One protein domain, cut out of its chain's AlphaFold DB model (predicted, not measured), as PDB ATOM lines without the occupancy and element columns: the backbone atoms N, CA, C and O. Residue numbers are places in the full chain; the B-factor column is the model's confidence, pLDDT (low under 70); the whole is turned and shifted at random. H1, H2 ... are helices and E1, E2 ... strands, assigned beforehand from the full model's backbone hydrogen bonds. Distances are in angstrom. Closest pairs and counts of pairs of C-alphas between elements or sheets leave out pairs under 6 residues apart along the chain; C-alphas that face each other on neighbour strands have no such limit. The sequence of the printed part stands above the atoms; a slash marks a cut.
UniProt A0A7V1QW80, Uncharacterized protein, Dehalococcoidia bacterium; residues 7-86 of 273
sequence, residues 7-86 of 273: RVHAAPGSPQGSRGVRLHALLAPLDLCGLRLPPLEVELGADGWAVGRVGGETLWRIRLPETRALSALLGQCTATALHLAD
ATOM      1  N   ARG A   7     162.139 129.570 148.376       83.88
ATOM      2  CA  ARG A   7     162.566 128.444 149.204       83.88
ATOM      3  C   ARG A   7     163.476 128.954 150.304       83.88
ATOM      4  O   ARG A   7     164.355 129.771 150.055       83.88
ATOM      5  N   VAL A   8     163.226 128.507 151.529       81.94
ATOM      6  CA  VAL A   8     163.974 128.960 152.702       81.94
ATOM      7  C   VAL A   8     164.632 127.762 153.348       81.94
ATOM      8  O   VAL A   8     163.952 126.824 153.763       81.94
ATOM      9  N   HIS A   9     165.950 127.816 153.468       80.88
ATOM     10  CA  HIS A   9     166.756 126.747 154.028       80.88
ATOM     11  C   HIS A   9     167.634 127.298 155.149       80.88
ATOM     12  O   HIS A   9     168.126 128.425 155.087       80.88
ATOM     13  N   ALA A  10     167.804 126.512 156.206       74.00
ATOM     14  CA  ALA A  10     168.775 126.823 157.245       74.00
ATOM     15  C   ALA A  10     170.161 126.363 156.775       74.00
ATOM     16  O   ALA A  10     170.277 125.271 156.214       74.00
ATOM     17  N   ALA A  11     171.194 127.169 157.014       66.75
ATOM     18  CA  ALA A  11     172.567 126.759 156.767       66.75
ATOM     19  C   ALA A  11     172.893 125.501 157.600       66.75
ATOM     20  O   ALA A  11     172.375 125.367 158.721       66.75
ATOM     21  N   PRO A  12     173.748 124.593 157.096       60.09
ATOM     22  CA  PRO A  12     174.166 123.401 157.831       60.09
ATOM     23  C   PRO A  12     174.620 123.756 159.258       60.09
ATOM     24  O   PRO A  12     175.444 124.647 159.441       60.09
ATOM     25  N   GLY A  13     174.049 123.093 160.271       56.00
ATOM     26  CA  GLY A  13     174.362 123.332 161.690       56.00
ATOM     27  C   GLY A  13     173.535 124.416 162.401       56.00
ATOM     28  O   GLY A  13     173.697 124.600 163.604       56.00
ATOM     29  N   SER A  14     172.620 125.108 161.712       57.66
ATOM     30  CA  SER A  14     171.708 126.076 162.348       57.66
ATOM     31  C   SER A  14     170.460 125.382 162.919       57.66
ATOM     32  O   SER A  14     169.959 124.448 162.286       57.66
ATOM     33  N   PRO A  15     169.892 125.836 164.057       54.19
ATOM     34  CA  PRO A  15     168.643 125.284 164.575       54.19
ATOM     35  C   PRO A  15     167.523 125.448 163.538       54.19
ATOM     36  O   PRO A  15     167.088 126.556 163.214       54.19
ATOM     37  N   GLN A  16     167.082 124.323 162.978       54.53
ATOM     38  CA  GLN A  16     166.002 124.275 162.001       54.53
ATOM     39  C   GLN A  16     164.652 124.531 162.685       54.53
ATOM     40  O   GLN A  16     164.397 124.051 163.786       54.53
ATOM     41  N   GLY A  17     163.749 125.241 161.999       57.91
ATOM     42  CA  GLY A  17     162.329 124.878 162.092       57.91
ATOM     43  C   GLY A  17     161.284 125.985 162.224       57.91
ATOM     44  O   GLY A  17     160.169 125.763 161.775       57.91
ATOM     45  N   SER A  18     161.567 127.183 162.757       60.94
ATOM     46  CA  SER A  18     160.466 128.144 163.029       60.94
ATOM     47  C   SER A  18     160.446 129.407 162.161       60.94
ATOM     48  O   SER A  18     159.370 129.921 161.858       60.94
ATOM     49  N   ARG A  19     161.605 129.944 161.757       70.12
ATOM     50  CA  ARG A  19     161.667 131.181 160.949       70.12
ATOM     51  C   ARG A  19     161.363 130.929 159.472       70.12
ATOM     52  O   ARG A  19     160.570 131.662 158.894       70.12
ATOM     53  N   GLY A  20     161.928 129.867 158.891       62.53
ATOM     54  CA  GLY A  20     161.678 129.499 157.491       62.53
ATOM     55  C   GLY A  20     160.212 129.160 157.213       62.53
ATOM     56  O   GLY A  20     159.646 129.673 156.255       62.53
ATOM     57  N   VAL A  21     159.570 128.399 158.108       64.25
ATOM     58  CA  VAL A  21     158.133 128.070 158.023       64.25
ATOM     59  C   VAL A  21     157.268 129.333 158.060       64.25
ATOM     60  O   VAL A  21     156.358 129.480 157.249       64.25
ATOM     61  N   ARG A  22     157.587 130.290 158.943       79.12
ATOM     62  CA  ARG A  22     156.865 131.569 159.031       79.12
ATOM     63  C   ARG A  22     157.074 132.457 157.805       79.12
ATOM     64  O   ARG A  22     156.110 133.043 157.333       79.12
ATOM     65  N   LEU A  23     158.290 132.543 157.261       76.56
ATOM     66  CA  LEU A  23     158.517 133.290 156.018       76.56
ATOM     67  C   LEU A  23     157.782 132.645 154.841       76.56
ATOM     68  O   LEU A  23     157.162 133.347 154.050       76.56
ATOM     69  N   HIS A  24     157.814 131.317 154.742       75.62
ATOM     70  CA  HIS A  24     157.046 130.608 153.728       75.62
ATOM     71  C   HIS A  24     155.549 130.923 153.850       75.62
ATOM     72  O   HIS A  24     154.940 131.288 152.854       75.62
ATOM     73  N   ALA A  25     154.978 130.906 155.059       75.94
ATOM     74  CA  ALA A  25     153.586 131.306 155.289       75.94
ATOM     75  C   ALA A  25     153.293 132.767 154.887       75.94
ATOM     76  O   ALA A  25     152.183 133.077 154.461       75.94
ATOM     77  N   LEU A  26     154.282 133.664 154.981       82.75
ATOM     78  CA  LEU A  26     154.155 135.056 154.538       82.75
ATOM     79  C   LEU A  26     154.183 135.221 153.015       82.75
ATOM     80  O   LEU A  26     153.584 136.155 152.490       82.75
ATOM     81  N   LEU A  27     154.897 134.342 152.314       78.06
ATOM     82  CA  LEU A  27     155.134 134.447 150.874       78.06
ATOM     83  C   LEU A  27     154.236 133.520 150.052       78.06
ATOM     84  O   LEU A  27     153.956 133.829 148.903       78.06
ATOM     85  N   ALA A  28     153.751 132.414 150.618       72.56
ATOM     86  CA  ALA A  28     152.844 131.487 149.942       72.56
ATOM     87  C   ALA A  28     151.563 132.157 149.400       72.56
ATOM     88  O   ALA A  28     151.123 131.769 148.317       72.56
ATOM     89  N   PRO A  29     150.982 133.181 150.063       66.06
ATOM     90  CA  PRO A  29     149.828 133.903 149.532       66.06
ATOM     91  C   PRO A  29     150.150 134.892 148.402       66.06
ATOM     92  O   PRO A  29     149.214 135.497 147.880       66.06
ATOM     93  N   LEU A  30     151.428 135.095 148.037       71.31
ATOM     94  CA  LEU A  30     151.819 136.038 146.989       71.31
ATOM     95  C   LEU A  30     151.254 135.623 145.633       71.31
ATOM     96  O   LEU A  30     151.829 134.810 144.906       71.31
ATOM     97  N   ASP A  31     150.163 136.275 145.262       64.94
ATOM     98  CA  ASP A  31     149.717 136.350 143.885       64.94
ATOM     99  C   ASP A  31     150.397 137.544 143.213       64.94
ATOM    100  O   ASP A  31     150.138 138.698 143.557       64.94
ATOM    101  N   LEU A  32     151.302 137.250 142.277       69.00
ATOM    102  CA  LEU A  32     151.958 138.251 141.435       69.00
ATOM    103  C   LEU A  32     151.251 138.435 140.088       69.00
ATOM    104  O   LEU A  32     151.849 138.945 139.139       69.00
ATOM    105  N   CYS A  33     150.005 137.969 139.983       63.22
ATOM    106  CA  CYS A  33     149.085 138.227 138.888       63.22
ATOM    107  C   CYS A  33     149.723 138.064 137.496       63.22
ATOM    108  O   CYS A  33     149.695 138.955 136.645       63.22
ATOM    109  N   GLY A  34     150.339 136.897 137.285       58.91
ATOM    110  CA  GLY A  34     150.949 136.498 136.014       58.91
ATOM    111  C   GLY A  34     152.438 136.824 135.855       58.91
ATOM    112  O   GLY A  34     153.032 136.397 134.863       58.91
ATOM    113  N   LEU A  35     153.079 137.511 136.812       66.12
ATOM    114  CA  LEU A  35     154.538 137.663 136.809       66.12
ATOM    115  C   LEU A  35     155.204 136.311 137.097       66.12
ATOM    116  O   LEU A  35     155.116 135.772 138.201       66.12
ATOM    117  N   ARG A  36     155.906 135.770 136.098       73.00
ATOM    118  CA  ARG A  36     156.786 134.614 136.284       73.00
ATOM    119  C   ARG A  36     158.167 135.102 136.682       73.00
ATOM    120  O   ARG A  36     158.906 135.617 135.851       73.00
ATOM    121  N   LEU A  37     158.492 134.927 137.953       79.69
ATOM    122  CA  LEU A  37     159.808 135.238 138.493       79.69
ATOM    123  C   LEU A  37     160.605 133.947 138.706       79.69
ATOM    124  O   LEU A  37     160.010 132.932 139.087       79.69
ATOM    125  N   PRO A  38     161.933 133.964 138.493       84.69
ATOM    126  CA  PRO A  38     162.770 132.824 138.832       84.69
ATOM    127  C   PRO A  38     162.711 132.551 140.349       84.69
ATOM    128  O   PRO A  38     162.464 133.476 141.135       84.69
ATOM    129  N   PRO A  39     162.910 131.291 140.777       87.81
ATOM    130  CA  PRO A  39     162.856 130.941 142.189       87.81
ATOM    131  C   PRO A  39     163.939 131.685 142.975       87.81
ATOM    132  O   PRO A  39     165.084 131.789 142.529       87.81
ATOM    133  N   LEU A  40     163.561 132.192 144.147       88.06
ATOM    134  CA  LEU A  40     164.474 132.792 145.113       88.06
ATOM    135  C   LEU A  40     164.817 131.761 146.188       88.06
ATOM    136  O   LEU A  40     163.937 131.270 146.893       88.06
ATOM    137  N   GLU A  41     166.102 131.477 146.332       90.25
ATOM    138  CA  GLU A  41     166.657 130.654 147.401       90.25
ATOM    139  C   GLU A  41     167.125 131.567 148.536       90.25
ATOM    140  O   GLU A  41     167.958 132.450 148.327       90.25
ATOM    141  N   VAL A  42     166.596 131.370 149.740       88.62
ATOM    142  CA  VAL A  42     166.965 132.117 150.945       88.62
ATOM    143  C   VAL A  42     167.655 131.175 151.917       88.62
ATOM    144  O   VAL A  42     167.036 130.270 152.473       88.62
ATOM    145  N   GLU A  43     168.933 131.421 152.169       88.56
ATOM    146  CA  GLU A  43     169.715 130.702 153.168       88.56
ATOM    147  C   GLU A  43     169.809 131.526 154.455       88.56
ATOM    148  O   GLU A  43     170.238 132.682 154.438       88.56
ATOM    149  N   LEU A  44     169.407 130.932 155.579       86.06
ATOM    150  CA  LEU A  44     169.515 131.521 156.913       86.06
ATOM    151  C   LEU A  44     170.745 130.953 157.627       86.06
ATOM    152  O   LEU A  44     170.761 129.778 157.988       86.06
ATOM    153  N   GLY A  45     171.761 131.785 157.840       80.06
ATOM    154  CA  GLY A  45     172.987 131.429 158.551       80.06
ATOM    155  C   GLY A  45     172.840 131.457 160.075       80.06
ATOM    156  O   GLY A  45     172.042 132.228 160.619       80.06
ATOM    157  N   ALA A  46     173.666 130.660 160.761       69.12
ATOM    158  CA  ALA A  46     173.706 130.555 162.224       69.12
ATOM    159  C   ALA A  46     174.005 131.902 162.907       69.12
ATOM    160  O   ALA A  46     173.380 132.253 163.905       69.12
ATOM    161  N   ASP A  47     174.861 132.716 162.292       71.69
ATOM    162  CA  ASP A  47     175.265 134.033 162.792       71.69
ATOM    163  C   ASP A  47     174.214 135.119 162.513       71.69
ATOM    164  O   ASP A  47     174.556 136.290 162.379       71.69
ATOM    165  N   GLY A  48     172.944 134.745 162.315       78.44
ATOM    166  CA  GLY A  48     171.832 135.636 161.981       78.44
ATOM    167  C   GLY A  48     172.037 136.440 160.694       78.44
ATOM    168  O   GLY A  48     171.559 137.569 160.587       78.44
ATOM    169  N   TRP A  49     172.752 135.875 159.725       86.38
ATOM    170  CA  TRP A  49     172.785 136.368 158.349       86.38
ATOM    171  C   TRP A  49     171.694 135.696 157.517       86.38
ATOM    172  O   TRP A  49     171.358 134.537 157.743       86.38
ATOM    173  N   ALA A  50     171.175 136.408 156.525       87.19
ATOM    174  CA  ALA A  50     170.362 135.845 155.459       87.19
ATOM    175  C   ALA A  50     171.003 136.158 154.106       87.19
ATOM    176  O   ALA A  50     171.474 137.278 153.879       87.19
ATOM    177  N   VAL A  51     171.013 135.172 153.215       88.88
ATOM    178  CA  VAL A  51     171.566 135.277 151.862       88.88
ATOM    179  C   VAL A  51     170.490 134.885 150.862       88.88
ATOM    180  O   VAL A  51     169.898 133.818 150.991       88.88
ATOM    181  N   GLY A  52     170.242 135.739 149.871       87.88
ATOM    182  CA  GLY A  52     169.286 135.481 148.799       87.88
ATOM    183  C   GLY A  52     169.986 135.207 147.481       87.88
ATOM    184  O   GLY A  52     170.846 135.990 147.064       87.88
ATOM    185  N   ARG A  53     169.602 134.117 146.816       89.31
ATOM    186  CA  ARG A  53     170.166 133.692 145.534       89.31
ATOM    187  C   ARG A  53     169.097 133.417 144.488       89.31
ATOM    188  O   ARG A  53     168.023 132.914 144.801       89.31
ATOM    189  N   VAL A  54     169.423 133.696 143.234       86.56
ATOM    190  CA  VAL A  54     168.597 133.369 142.067       86.56
ATOM    191  C   VAL A  54     169.502 132.711 141.037       86.56
ATOM    192  O   VAL A  54     170.546 133.257 140.703       86.56
ATOM    193  N   GLY A  55     169.148 131.509 140.575       88.62
ATOM    194  CA  GLY A  55     169.988 130.771 139.619       88.62
ATOM    195  C   GLY A  55     171.409 130.475 140.125       88.62
ATOM    196  O   GLY A  55     172.327 130.360 139.324       88.62
ATOM    197  N   GLY A  56     171.608 130.398 141.446       86.56
ATOM    198  CA  GLY A  56     172.923 130.218 142.076       86.56
ATOM    199  C   GLY A  56     173.713 131.512 142.313       86.56
ATOM    200  O   GLY A  56     174.623 131.519 143.141       86.56
ATOM    201  N   GLU A  57     173.335 132.626 141.684       88.75
ATOM    202  CA  GLU A  57     173.966 133.931 141.900       88.75
ATOM    203  C   GLU A  57     173.452 134.579 143.190       88.75
ATOM    204  O   GLU A  57     172.250 134.598 143.454       88.75
ATOM    205  N   THR A  58     174.358 135.128 144.002       89.56
ATOM    206  CA  THR A  58     173.985 135.851 145.226       89.56
ATOM    207  C   THR A  58     173.580 137.283 144.898       89.56
ATOM    208  O   THR A  58     174.419 138.086 144.506       89.56
ATOM    209  N   LEU A  59     172.307 137.618 145.126       85.56
ATOM    210  CA  LEU A  59     171.784 138.970 144.905       85.56
ATOM    211  C   LEU A  59     171.985 139.876 146.118       85.56
ATOM    212  O   LEU A  59     172.191 141.080 145.977       85.56
ATOM    213  N   TRP A  60     171.889 139.315 147.324       88.25
ATOM    214  CA  TRP A  60     172.020 140.074 148.561       88.25
ATOM    215  C   TRP A  60     172.450 139.197 149.731       88.25
ATOM    216  O   TRP A  60     172.175 137.999 149.793       88.25
ATOM    217  N   ARG A  61     173.089 139.850 150.702       88.06
ATOM    218  CA  ARG A  61     173.438 139.304 152.010       88.06
ATOM    219  C   ARG A  61     173.142 140.367 153.061       88.06
ATOM    220  O   ARG A  61     173.688 141.464 152.988       88.06
ATOM    221  N   ILE A  62     172.288 140.045 154.026       84.69
ATOM    222  CA  ILE A  62     171.863 140.979 155.077       84.69
ATOM    223  C   ILE A  62     172.017 140.353 156.457       84.69
ATOM    224  O   ILE A  62     171.797 139.155 156.637       84.69
ATOM    225  N   ARG A  63     172.386 141.165 157.449       85.06
ATOM    226  CA  ARG A  63     172.314 140.763 158.853       85.06
ATOM    227  C   ARG A  63     170.865 140.933 159.285       85.06
ATOM    228  O   ARG A  63     170.331 142.038 159.215       85.06
ATOM    229  N   LEU A  64     170.222 139.845 159.692       84.31
ATOM    230  CA  LEU A  64     168.885 139.928 160.251       84.31
ATOM    231  C   LEU A  64     168.968 140.563 161.642       84.31
ATOM    232  O   LEU A  64     169.810 140.146 162.446       84.31
ATOM    233  N   PRO A  65     168.114 141.556 161.928       84.38
ATOM    234  CA  PRO A  65     168.014 142.116 163.265       84.38
ATOM    235  C   PRO A  65     167.498 141.063 164.254       84.38
ATOM    236  O   PRO A  65     166.837 140.096 163.869       84.38
ATOM    237  N   GLU A  66     167.806 141.248 165.538       82.50
ATOM    238  CA  GLU A  66     167.295 140.374 166.604       82.50
ATOM    239  C   GLU A  66     165.772 140.469 166.718       82.50
ATOM    240  O   GLU A  66     165.101 139.447 166.868       82.50
ATOM    241  N   THR A  67     165.248 141.688 166.569       83.31
ATOM    242  CA  THR A  67     163.820 141.993 166.499       83.31
ATOM    243  C   THR A  67     163.396 142.260 165.063       83.31
ATOM    244  O   THR A  67     164.136 142.825 164.260       83.31
ATOM    245  N   ARG A  68     162.172 141.874 164.726       83.94
ATOM    246  CA  ARG A  68     161.536 142.042 163.423       83.94
ATOM    247  C   ARG A  68     162.302 141.396 162.266       83.94
ATOM    248  O   ARG A  68     162.364 141.924 161.149       83.94
ATOM    249  N   ALA A  69     162.913 140.245 162.536       84.00
ATOM    250  CA  ALA A  69     163.695 139.500 161.557       84.00
ATOM    251  C   ALA A  69     162.837 139.043 160.366       84.00
ATOM    252  O   ALA A  69     163.302 139.098 159.225       84.00
ATOM    253  N   LEU A  70     161.587 138.618 160.606       84.75
ATOM    254  CA  LEU A  70     160.688 138.203 159.522       84.75
ATOM    255  C   LEU A  70     160.268 139.403 158.672       84.75
ATOM    256  O   LEU A  70     160.213 139.280 157.454       84.75
ATOM    257  N   SER A  71     160.049 140.566 159.283       84.25
ATOM    258  CA  SER A  71     159.728 141.818 158.597       84.25
ATOM    259  C   SER A  71     160.864 142.260 157.680       84.25
ATOM    260  O   SER A  71     160.626 142.611 156.524       84.25
ATOM    261  N   ALA A  72     162.103 142.222 158.179       82.38
ATOM    262  CA  ALA A  72     163.290 142.551 157.394       82.38
ATOM    263  C   ALA A  72     163.450 141.589 156.209       82.38
ATOM    264  O   ALA A  72     163.675 142.017 155.076       82.38
ATOM    265  N   LEU A  73     163.273 140.291 156.460       83.19
ATOM    266  CA  LEU A  73     163.405 139.266 155.435       83.19
ATOM    267  C   LEU A  73     162.288 139.333 154.385       83.19
ATOM    268  O   LEU A  73     162.566 139.227 153.192       83.19
ATOM    269  N   LEU A  74     161.045 139.566 154.809       84.44
ATOM    270  CA  LEU A  74     159.903 139.783 153.924       84.44
ATOM    271  C   LEU A  74     160.132 141.009 153.040       84.44
ATOM    272  O   LEU A  74     159.959 140.924 151.829       84.44
ATOM    273  N   GLY A  75     160.578 142.124 153.625       81.38
ATOM    274  CA  GLY A  75     160.927 143.332 152.878       81.38
ATOM    275  C   GLY A  75     161.996 143.068 151.816       81.38
ATOM    276  O   GLY A  75     161.862 143.530 150.683       81.38
ATOM    277  N   GLN A  76     163.010 142.264 152.145       82.06
ATOM    278  CA  GLN A  76     164.064 141.888 151.205       82.06
ATOM    279  C   GLN A  76     163.556 140.968 150.082       82.06
ATOM    280  O   GLN A  76     163.922 141.151 148.917       82.06
ATOM    281  N   CYS A  77     162.683 140.008 150.399       83.12
ATOM    282  CA  CYS A  77     162.032 139.162 149.397       83.12
ATOM    283  C   CYS A  77     161.170 140.017 148.462       83.12
ATOM    284  O   CYS A  77     161.345 139.958 147.248       83.12
ATOM    285  N   THR A  78     160.324 140.892 149.006       80.44
ATOM    286  CA  THR A  78     159.530 141.840 148.220       80.44
ATOM    287  C   THR A  78     160.428 142.663 147.306       80.44
ATOM    288  O   THR A  78     160.238 142.626 146.098       80.44
ATOM    289  N   ALA A  79     161.472 143.315 147.826       76.62
ATOM    290  CA  ALA A  79     162.408 144.092 147.009       76.62
ATOM    291  C   ALA A  79     163.043 143.264 145.875       76.62
ATOM    292  O   ALA A  79     163.197 143.767 144.763       76.62
ATOM    293  N   THR A  80     163.349 141.990 146.132       80.31
ATOM    294  CA  THR A  80     163.855 141.056 145.116       80.31
ATOM    295  C   THR A  80     162.812 140.785 144.037       80.31
ATOM    296  O   THR A  80     163.129 140.885 142.856       80.31
ATOM    297  N   ALA A  81     161.561 140.500 144.409       78.88
ATOM    298  CA  ALA A  81     160.488 140.293 143.440       78.88
ATOM    299  C   ALA A  81     160.278 141.521 142.551       78.88
ATOM    300  O   ALA A  81     160.165 141.393 141.334       78.88
ATOM    301  N   LEU A  82     160.284 142.718 143.144       75.56
ATOM    302  CA  LEU A  82     160.135 143.965 142.396       75.56
ATOM    303  C   LEU A  82     161.331 144.224 141.466       75.56
ATOM    304  O   LEU A  82     161.142 144.703 140.349       75.56
ATOM    305  N   HIS A  83     162.547 143.880 141.905       73.31
ATOM    306  CA  HIS A  83     163.754 143.956 141.082       73.31
ATOM    307  C   HIS A  83     163.676 143.017 139.870       73.31
ATOM    308  O   HIS A  83     163.896 143.460 138.747       73.31
ATOM    309  N   LEU A  84     163.314 141.750 140.090       72.81
ATOM    310  CA  LEU A  84     163.241 140.721 139.047       72.81
ATOM    311  C   LEU A  84     162.076 140.927 138.075       72.81
ATOM    312  O   LEU A  84     162.183 140.568 136.907       72.81
ATOM    313  N   ALA A  85     160.959 141.489 138.545       72.94
ATOM    314  CA  ALA A  85     159.806 141.777 137.697       72.94
ATOM    315  C   ALA A  85     160.109 142.848 136.643       72.94
ATOM    316  O   ALA A  85     159.415 142.928 135.632       72.94
ATOM    317  N   ASP A  86     161.132 143.670 136.877       65.38
ATOM    318  CA  ASP A  86     161.557 144.725 135.968       65.38
ATOM    319  C   ASP A  86     160.411 145.707 135.617       65.38
ATOM    320  O   ASP A  86     160.280 146.180 134.487       65.38
TER     321      ASP A  86
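What this domain is: This is residues 7 to 86 of the 273 residues of an uncharacterized protein of Dehalococcoidia bacterium (UniProt A0A7V1QW80). What shape appears first? A twisted sheet of four strands has both helices over one face, H1 over E1 and H2 over E3, and its other face bare: two layers. A loop, residues 28 to 39, swings out between H1 and E2. What is it made of? The printed part has 80 residues, with two named helices and four named strands in the order E1 H1 E2 E3 E4 H2; the sheet, ordered E1 E2 E3 E4, is mixed, as is the class, helices and strands. It is compact, with a radius of gyration of the C-alphas of 12.3 A and spans of 36 by 25 by 18 A.

How they stand to each other: How do the strands pair? E1, residues 7 to 10, is parallel to E2, residues 40 to 44, with N 9 and O 42 within hydrogen-bond range at 2.9 A. E2, E3, residues 49 to 54, and E4, residues 57 to 63, form a meander, each strand the antiparallel neighbour of the one before, in two hairpins; N 43 and O 51 are 2.8 A apart, N 50 and O 62 2.8 A. Where are the helices? H1, residues 19 to 27, runs along E1 at 9 degrees on the local plane, at a height over the sheet of 8.9 A; E1, H1, E2 are a strand-helix-strand unit, parallel strands joined through a helix, with a left-handed crossover. H2, residues 69 to 85, on the same face, runs along E3 at 20 degrees on the local plane, at a height over the sheet of 9.8 A; it is only just not over E4, on which 2 of its C-alphas fall. Do the helices meet? H2 touches H1 with residues 70 to 74 alone, the closest C-alphas being those of Leu 23 and Leu 70, 6.4 A, at a steep tilt of 45 degrees, the same way. In H1 and H2 every O i to N i+4 pair is within hydrogen-bond range.

Where its parts are: Where does E1 begin? C-alpha 7 is at (162.566, 128.444, 149.204). Where does H2 end? C-alpha 85 is at (159.806, 141.777, 137.697). Which elements are long? From first to last C-alpha, H2 measures 24.3 A, E4 18.4 A and E3 17.1 A.

The domain as a whole: How large is it? The C-alphas farthest apart, of Gly 13 and Gly 34, are 37.2 A apart. Is it continuous? The printed part has no cut; the link from H1 to E2, 12 residues, is long. Where is confidence low? Eighteen residues are under 70, among them 11 to 18 and 31 to 35.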